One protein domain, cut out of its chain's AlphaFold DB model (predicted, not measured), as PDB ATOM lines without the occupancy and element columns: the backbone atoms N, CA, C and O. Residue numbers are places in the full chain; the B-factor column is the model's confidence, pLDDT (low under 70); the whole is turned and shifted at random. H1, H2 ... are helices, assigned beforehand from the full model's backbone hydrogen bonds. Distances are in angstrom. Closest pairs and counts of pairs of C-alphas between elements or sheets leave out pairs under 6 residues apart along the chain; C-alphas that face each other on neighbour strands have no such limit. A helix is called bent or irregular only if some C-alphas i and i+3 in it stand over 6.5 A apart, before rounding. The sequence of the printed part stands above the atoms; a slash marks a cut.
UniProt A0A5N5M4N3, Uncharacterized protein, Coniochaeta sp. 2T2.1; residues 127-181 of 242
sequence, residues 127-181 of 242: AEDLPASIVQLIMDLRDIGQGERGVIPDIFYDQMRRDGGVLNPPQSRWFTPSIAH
ATOM      1  N   ALA A 127      -3.168 -41.649  12.005       68.06
ATOM      2  CA  ALA A 127      -4.527 -41.102  12.068       68.06
ATOM      3  C   ALA A 127      -4.701 -39.861  11.166       68.06
ATOM      4  O   ALA A 127      -5.813 -39.569  10.738       68.06
ATOM      5  N   GLU A 128      -3.600 -39.171  10.852       73.44
ATOM      6  CA  GLU A 128      -3.557 -38.012   9.952       73.44
ATOM      7  C   GLU A 128      -3.757 -38.381   8.469       73.44
ATOM      8  O   GLU A 128      -4.255 -37.559   7.703       73.44
ATOM      9  N   ASP A 129      -3.433 -39.617   8.071       77.12
ATOM     10  CA  ASP A 129      -3.563 -40.102   6.686       77.12
ATOM     11  C   ASP A 129      -4.954 -40.685   6.388       77.12
ATOM     12  O   ASP A 129      -5.292 -40.998   5.240       77.12
ATOM     13  N   LEU A 130      -5.776 -40.866   7.426       81.38
ATOM     14  CA  LEU A 130      -7.103 -41.448   7.314       81.38
ATOM     15  C   LEU A 130      -8.164 -40.366   7.075       81.38
ATOM     16  O   LEU A 130      -8.134 -39.305   7.701       81.38
ATOM     17  N   PRO A 131      -9.175 -40.631   6.225       84.12
ATOM     18  CA  PRO A 131     -10.323 -39.744   6.111       84.12
ATOM     19  C   PRO A 131     -10.985 -39.530   7.476       84.12
ATOM     20  O   PRO A 131     -11.194 -40.489   8.221       84.12
ATOM     21  N   ALA A 132     -11.389 -38.291   7.772       83.94
ATOM     22  CA  ALA A 132     -11.988 -37.933   9.061       83.94
ATOM     23  C   ALA A 132     -13.191 -38.818   9.440       83.94
ATOM     24  O   ALA A 132     -13.359 -39.171  10.603       83.94
ATOM     25  N   SER A 133     -13.992 -39.241   8.457       81.88
ATOM     26  CA  SER A 133     -15.115 -40.162   8.667       81.88
ATOM     27  C   SER A 133     -14.681 -41.552   9.144       81.88
ATOM     28  O   SER A 133     -15.366 -42.157   9.963       81.88
ATOM     29  N   ILE A 134     -13.538 -42.054   8.669       83.81
ATOM     30  CA  ILE A 134     -12.971 -43.339   9.095       83.81
ATOM     31  C   ILE A 134     -12.387 -43.217  10.500       83.81
ATOM     32  O   ILE A 134     -12.618 -44.096  11.324       83.81
ATOM     33  N   VAL A 135     -11.683 -42.120  10.796       86.12
ATOM     34  CA  VAL A 135     -11.167 -41.851  12.147       86.12
ATOM     35  C   VAL A 135     -12.316 -41.792  13.153       86.12
ATOM     36  O   VAL A 135     -12.271 -42.487  14.166       86.12
ATOM     37  N   GLN A 136     -13.377 -41.045  12.836       86.62
ATOM     38  CA  GLN A 136     -14.564 -40.961  13.683       86.62
ATOM     39  C   GLN A 136     -15.219 -42.331  13.875       86.62
ATOM     40  O   GLN A 136     -15.553 -42.686  14.997       86.62
ATOM     41  N   LEU A 137     -15.354 -43.131  12.812       83.94
ATOM     42  CA  LEU A 137     -15.896 -44.485  12.918       83.94
ATOM     43  C   LEU A 137     -15.049 -45.374  13.842       83.94
ATOM     44  O   LEU A 137     -15.601 -46.117  14.646       83.94
ATOM     45  N   ILE A 138     -13.719 -45.304  13.748       85.12
ATOM     46  CA  ILE A 138     -12.816 -46.074  14.617       85.12
ATOM     47  C   ILE A 138     -12.983 -45.649  16.080       85.12
ATOM     48  O   ILE A 138     -13.060 -46.511  16.955       85.12
ATOM     49  N   MET A 139     -13.062 -44.341  16.347       87.06
ATOM     50  CA  MET A 139     -13.315 -43.818  17.693       87.06
ATOM     51  C   MET A 139     -14.677 -44.275  18.218       87.06
ATOM     52  O   MET A 139     -14.757 -44.841  19.301       87.06
ATOM     53  N   ASP A 140     -15.725 -44.153  17.408       84.88
ATOM     54  CA  ASP A 140     -17.072 -44.590  17.758       84.88
ATOM     55  C   ASP A 140     -17.120 -46.084  18.109       84.88
ATOM     56  O   ASP A 140     -17.724 -46.472  19.110       84.88
ATOM     57  N   LEU A 141     -16.472 -46.935  17.307       84.56
ATOM     58  CA  LEU A 141     -16.396 -48.375  17.559       84.56
ATOM     59  C   LEU A 141     -15.623 -48.692  18.842       84.56
ATOM     60  O   LEU A 141     -16.024 -49.587  19.591       84.56
ATOM     61  N   ARG A 142     -14.541 -47.953  19.112       84.88
ATOM     62  CA  ARG A 142     -13.778 -48.073  20.355       84.88
ATOM     63  C   ARG A 142     -14.646 -47.718  21.560       84.88
ATOM     64  O   ARG A 142     -14.713 -48.514  22.496       84.88
ATOM     65  N   ASP A 143     -15.326 -46.578  21.527       85.38
ATOM     66  CA  ASP A 143     -16.140 -46.096  22.645       85.38
ATOM     67  C   ASP A 143     -17.299 -47.062  22.936       85.38
ATOM     68  O   ASP A 143     -17.627 -47.328  24.094       85.38
ATOM     69  N   ILE A 144     -17.889 -47.654  21.891       83.38
ATOM     70  CA  ILE A 144     -18.900 -48.713  22.025       83.38
ATOM     71  C   ILE A 144     -18.289 -49.964  22.669       83.38
ATOM     72  O   ILE A 144     -18.857 -50.505  23.619       83.38
ATOM     73  N   GLY A 145     -17.127 -50.420  22.190       79.50
ATOM     74  CA  GLY A 145     -16.441 -51.605  22.717       79.50
ATOM     75  C   GLY A 145     -15.991 -51.460  24.175       79.50
ATOM     76  O   GLY A 145     -16.040 -52.425  24.937       79.50
ATOM     77  N   GLN A 146     -15.607 -50.248  24.586       81.75
ATOM     78  CA  GLN A 146     -15.227 -49.911  25.964       81.75
ATOM     79  C   GLN A 146     -16.448 -49.625  26.859       81.75
ATOM     80  O   GLN A 146     -16.329 -49.544  28.085       81.75
ATOM     81  N   GLY A 147     -17.644 -49.535  26.268       76.94
ATOM     82  CA  GLY A 147     -18.884 -49.208  26.968       76.94
ATOM     83  C   GLY A 147     -18.951 -47.752  27.432       76.94
ATOM     84  O   GLY A 147     -19.712 -47.450  28.349       76.94
ATOM     85  N   GLU A 148     -18.150 -46.871  26.836       82.25
ATOM     86  CA  GLU A 148     -18.168 -45.422  27.060       82.25
ATOM     87  C   GLU A 148     -19.310 -44.756  26.283       82.25
ATOM     88  O   GLU A 148     -19.854 -43.739  26.715       82.25
ATOM     89  N   ARG A 149     -19.743 -45.385  25.182       82.56
ATOM     90  CA  ARG A 149     -20.904 -44.968  24.394       82.56
ATOM     91  C   ARG A 149     -22.057 -45.961  24.527       82.56
ATOM     92  O   ARG A 149     -21.976 -47.101  24.072       82.56
ATOM     93  N   GLY A 150     -23.164 -45.496  25.102       83.19
ATOM     94  CA  GLY A 150     -24.413 -46.249  25.151       83.19
ATOM     95  C   GLY A 150     -25.049 -46.383  23.766       83.19
ATOM     96  O   GLY A 150     -25.168 -45.402  23.033       83.19
ATOM     97  N   VAL A 151     -25.481 -47.594  23.415       84.56
ATOM     98  CA  VAL A 151     -26.110 -47.914  22.115       84.56
ATOM     99  C   VAL A 151     -27.515 -48.495  22.261       84.56
ATOM    100  O   VAL A 151     -28.250 -48.606  21.283       84.56
ATOM    101  N   ILE A 152     -27.909 -48.875  23.478       85.50
ATOM    102  CA  ILE A 152     -29.207 -49.490  23.752       85.50
ATOM    103  C   ILE A 152     -30.178 -48.403  24.218       85.50
ATOM    104  O   ILE A 152     -29.896 -47.737  25.203       85.50
ATOM    105  N   PRO A 153     -31.348 -48.212  23.601       86.94
ATOM    106  CA  PRO A 153     -32.333 -47.274  24.134       86.94
ATOM    107  C   PRO A 153     -32.727 -47.609  25.586       86.94
ATOM    108  O   PRO A 153     -33.043 -48.763  25.899       86.94
ATOM    109  N   ASP A 154     -32.713 -46.613  26.476       88.81
ATOM    110  CA  ASP A 154     -33.003 -46.755  27.915       88.81
ATOM    111  C   ASP A 154     -34.389 -47.349  28.226       88.81
ATOM    112  O   ASP A 154     -34.559 -48.011  29.250       88.81
ATOM    113  N   ILE A 155     -35.346 -47.263  27.295       87.88
ATOM    114  CA  ILE A 155     -36.649 -47.945  27.374       87.88
ATOM    115  C   ILE A 155     -36.529 -49.469  27.537       87.88
ATOM    116  O   ILE A 155     -37.476 -50.126  27.974       87.88
ATOM    117  N   PHE A 156     -35.386 -50.059  27.171       86.88
ATOM    118  CA  PHE A 156     -35.130 -51.489  27.327       86.88
ATOM    119  C   PHE A 156     -34.473 -51.849  28.661       86.88
ATOM    120  O   PHE A 156     -34.363 -53.040  28.957       86.88
ATOM    121  N   TYR A 157     -34.094 -50.868  29.486       88.12
ATOM    122  CA  TYR A 157     -33.408 -51.093  30.759       88.12
ATOM    123  C   TYR A 157     -34.192 -52.035  31.677       88.12
ATOM    124  O   TYR A 157     -33.688 -53.083  32.084       88.12
ATOM    125  N   ASP A 158     -35.461 -51.717  31.948       86.81
ATOM    126  CA  ASP A 158     -36.303 -52.526  32.835       86.81
ATOM    127  C   ASP A 158     -36.603 -53.915  32.273       86.81
ATOM    128  O   ASP A 158     -36.763 -54.875  33.028       86.81
ATOM    129  N   GLN A 159     -36.684 -54.046  30.948       84.38
ATOM    130  CA  GLN A 159     -36.841 -55.351  30.314       84.38
ATOM    131  C   GLN A 159     -35.575 -56.195  30.500       84.38
ATOM    132  O   GLN A 159     -35.665 -57.318  30.982       84.38
ATOM    133  N   MET A 160     -34.398 -55.641  30.199       85.44
ATOM    134  CA  MET A 160     -33.121 -56.345  30.349       85.44
ATOM    135  C   MET A 160     -32.815 -56.692  31.805       85.44
ATOM    136  O   MET A 160     -32.306 -57.774  32.081       85.44
ATOM    137  N   ARG A 161     -33.169 -55.814  32.747       86.00
ATOM    138  CA  ARG A 161     -33.024 -56.078  34.181       86.00
ATOM    139  C   ARG A 161     -33.896 -57.250  34.634       86.00
ATOM    140  O   ARG A 161     -33.459 -58.043  35.461       86.00
ATOM    141  N   ARG A 162     -35.112 -57.378  34.090       85.00
ATOM    142  CA  ARG A 162     -35.995 -58.525  34.359       85.00
ATOM    143  C   ARG A 162     -35.478 -59.812  33.718       85.00
ATOM    144  O   ARG A 162     -35.487 -60.842  34.382       85.00
ATOM    145  N   ASP A 163     -35.004 -59.744  32.475       82.00
ATOM    146  CA  ASP A 163     -34.549 -60.916  31.714       82.00
ATOM    147  C   ASP A 163     -33.195 -61.462  32.209       82.00
ATOM    148  O   ASP A 163     -32.996 -62.674  32.245       82.00
ATOM    149  N   GLY A 164     -32.265 -60.587  32.608       74.44
ATOM    150  CA  GLY A 164     -30.930 -60.964  33.099       74.44
ATOM    151  C   GLY A 164     -30.901 -61.436  34.557       74.44
ATOM    152  O   GLY A 164     -29.939 -62.079  34.987       74.44
ATOM    153  N   GLY A 165     -31.958 -61.144  35.321       72.25
ATOM    154  CA  GLY A 165     -32.037 -61.453  36.744       72.25
ATOM    155  C   GLY A 165     -30.947 -60.763  37.575       72.25
ATOM    156  O   GLY A 165     -30.293 -59.817  37.143       72.25
ATOM    157  N   VAL A 166     -30.744 -61.245  38.804       72.62
ATOM    158  CA  VAL A 166     -29.795 -60.644  39.764       72.62
ATOM    159  C   VAL A 166     -28.333 -60.886  39.373       72.62
ATOM    160  O   VAL A 166     -27.461 -60.111  39.752       72.62
ATOM    161  N   LEU A 167     -28.055 -61.951  38.619       77.88
ATOM    162  CA  LEU A 167     -26.688 -62.374  38.308       77.88
ATOM    163  C   LEU A 167     -26.055 -61.573  37.168       77.88
ATOM    164  O   LEU A 167     -24.838 -61.442  37.140       77.88
ATOM    165  N   ASN A 168     -26.865 -61.017  36.262       77.38
ATOM    166  CA  ASN A 168     -26.390 -60.246  35.115       77.38
ATOM    167  C   ASN A 168     -27.175 -58.930  34.981       77.38
ATOM    168  O   ASN A 168     -27.935 -58.758  34.022       77.38
ATOM    169  N   PRO A 169     -27.038 -57.998  35.946       79.94
ATOM    170  CA  PRO A 169     -27.722 -56.719  35.866       79.94
ATOM    171  C   PRO A 169     -27.162 -55.894  34.697       79.94
ATOM    172  O   PRO A 169     -25.941 -55.815  34.524       79.94
ATOM    173  N   PRO A 170     -28.025 -55.248  33.897       85.50
ATOM    174  CA  PRO A 170     -27.565 -54.406  32.809       85.50
ATOM    175  C   PRO A 170     -26.868 -53.151  33.354       85.50
ATOM    176  O   PRO A 170     -27.325 -52.534  34.320       85.50
ATOM    177  N   GLN A 171     -25.754 -52.759  32.733       85.25
ATOM    178  CA  GLN A 171     -24.975 -51.595  33.162       85.25
ATOM    179  C   GLN A 171     -25.561 -50.315  32.565       85.25
ATOM    180  O   GLN A 171     -25.830 -50.265  31.369       85.25
ATOM    181  N   SER A 172     -25.717 -49.258  33.370       84.19
ATOM    182  CA  SER A 172     -26.315 -47.984  32.932       84.19
ATOM    183  C   SER A 172     -25.619 -47.371  31.712       84.19
ATOM    184  O   SER A 172     -26.289 -46.846  30.831       84.19
ATOM    185  N   ARG A 173     -24.291 -47.509  31.619       85.69
ATOM    186  CA  ARG A 173     -23.472 -47.013  30.499       85.69
ATOM    187  C   ARG A 173     -23.795 -47.637  29.136       85.69
ATOM    188  O   ARG A 173     -23.446 -47.070  28.113       85.69
ATOM    189  N   TRP A 174     -24.469 -48.788  29.102       85.38
ATOM    190  CA  TRP A 174     -24.901 -49.400  27.841       85.38
ATOM    191  C   TRP A 174     -26.065 -48.653  27.196       85.38
ATOM    192  O   TRP A 174     -26.346 -48.875  26.013       85.38
ATOM    193  N   PHE A 175     -26.747 -47.800  27.963       87.12
ATOM    194  CA  PHE A 175     -27.996 -47.192  27.549       87.12
ATOM    195  C   PHE A 175     -27.819 -45.762  27.048       87.12
ATOM    196  O   PHE A 175     -27.040 -44.987  27.595       87.12
ATOM    197  N   THR A 176     -28.580 -45.419  26.014       86.50
ATOM    198  CA  THR A 176     -28.716 -44.066  25.476       86.50
ATOM    199  C   THR A 176     -30.124 -43.529  25.775       86.50
ATOM    200  O   THR A 176     -31.084 -44.309  25.712       86.50
ATOM    201  N   PRO A 177     -30.290 -42.238  26.122       79.50
ATOM    202  CA  PRO A 177     -31.603 -41.667  26.418       79.50
ATOM    203  C   PRO A 177     -32.553 -41.774  25.217       79.50
ATOM    204  O   PRO A 177     -32.234 -41.291  24.131       79.50
ATOM    205  N   SER A 178     -33.762 -42.322  25.400       66.56
ATOM    206  CA  SER A 178     -34.753 -42.493  24.311       66.56
ATOM    207  C   SER A 178     -35.385 -41.187  23.801       66.56
ATOM    208  O   SER A 178     -36.378 -41.212  23.082       66.56
ATOM    209  N   ILE A 179     -34.812 -40.031  24.146       57.84
ATOM    210  CA  ILE A 179     -35.232 -38.715  23.643       57.84
ATOM    211  C   ILE A 179     -34.845 -38.556  22.153       57.84
ATOM    212  O   ILE A 179     -35.432 -37.738  21.454       57.84
ATOM    213  N   ALA A 180     -33.893 -39.356  21.651       57.19
ATOM    214  CA  ALA A 180     -33.357 -39.241  20.290       57.19
ATOM    215  C   ALA A 180     -34.213 -39.907  19.190       57.19
ATOM    216  O   ALA A 180     -34.263 -39.399  18.076       57.19
ATOM    217  N   HIS A 181     -34.908 -41.005  19.499       58.25
ATOM    218  CA  HIS A 181     -35.735 -41.771  18.558       58.25
ATOM    219  C   HIS A 181     -36.991 -42.201  19.304       58.25
ATOM    220  O   HIS A 181     -36.888 -42.876  20.329       58.25
TER     221      HIS A 181
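This is residues 127 to 181 of the 242 residues of an uncharacterized protein of Coniochaeta sp. 2T2.1 (UniProt A0A5N5M4N3). What shape is it? Two helices, H1 then H2, follow one another along the longest axis without packing together, and the unnamed stretch 165 to 181 folds back from H2 to pair with the link between them. How is it made up? The printed part has 55 residues, no named strand and an all-helix class, with under half, 26, in named elements. It is only just loose, close to extended, with a radius of gyration of the C-alphas of 14.8 A, and flat, spanning 47 by 26 by 12 A.

Where is H1? H1, residues 132 to 146, begins at C-alpha 132 (-11.988, -37.933, 9.061) and is 21.0 A long. Where is H2? H2, residues 154 to 164, is 15.3 A long and ends at C-alpha 164 (-30.930, -60.964, 33.099).

Do the helices touch? H1 and H2 are apart, joined by a short link of 7 residues. What pairs with the link? Residues 152 to 153 pair with residues 175 to 176, parallel. Are the helix backbones complete? Every O i to N i+4 pair is within hydrogen-bond range in H1, and 5 of 7 in H2, which is irregular: C-alphas 155 and 158 are 7.1 A apart.

How long is it? The C-alphas farthest apart, of Asp 129 and Val 166, are 46.9 A apart, and the printed part has no cut. Where is confidence low? Residue 127 and residues 178 to 181 have pLDDT under 70.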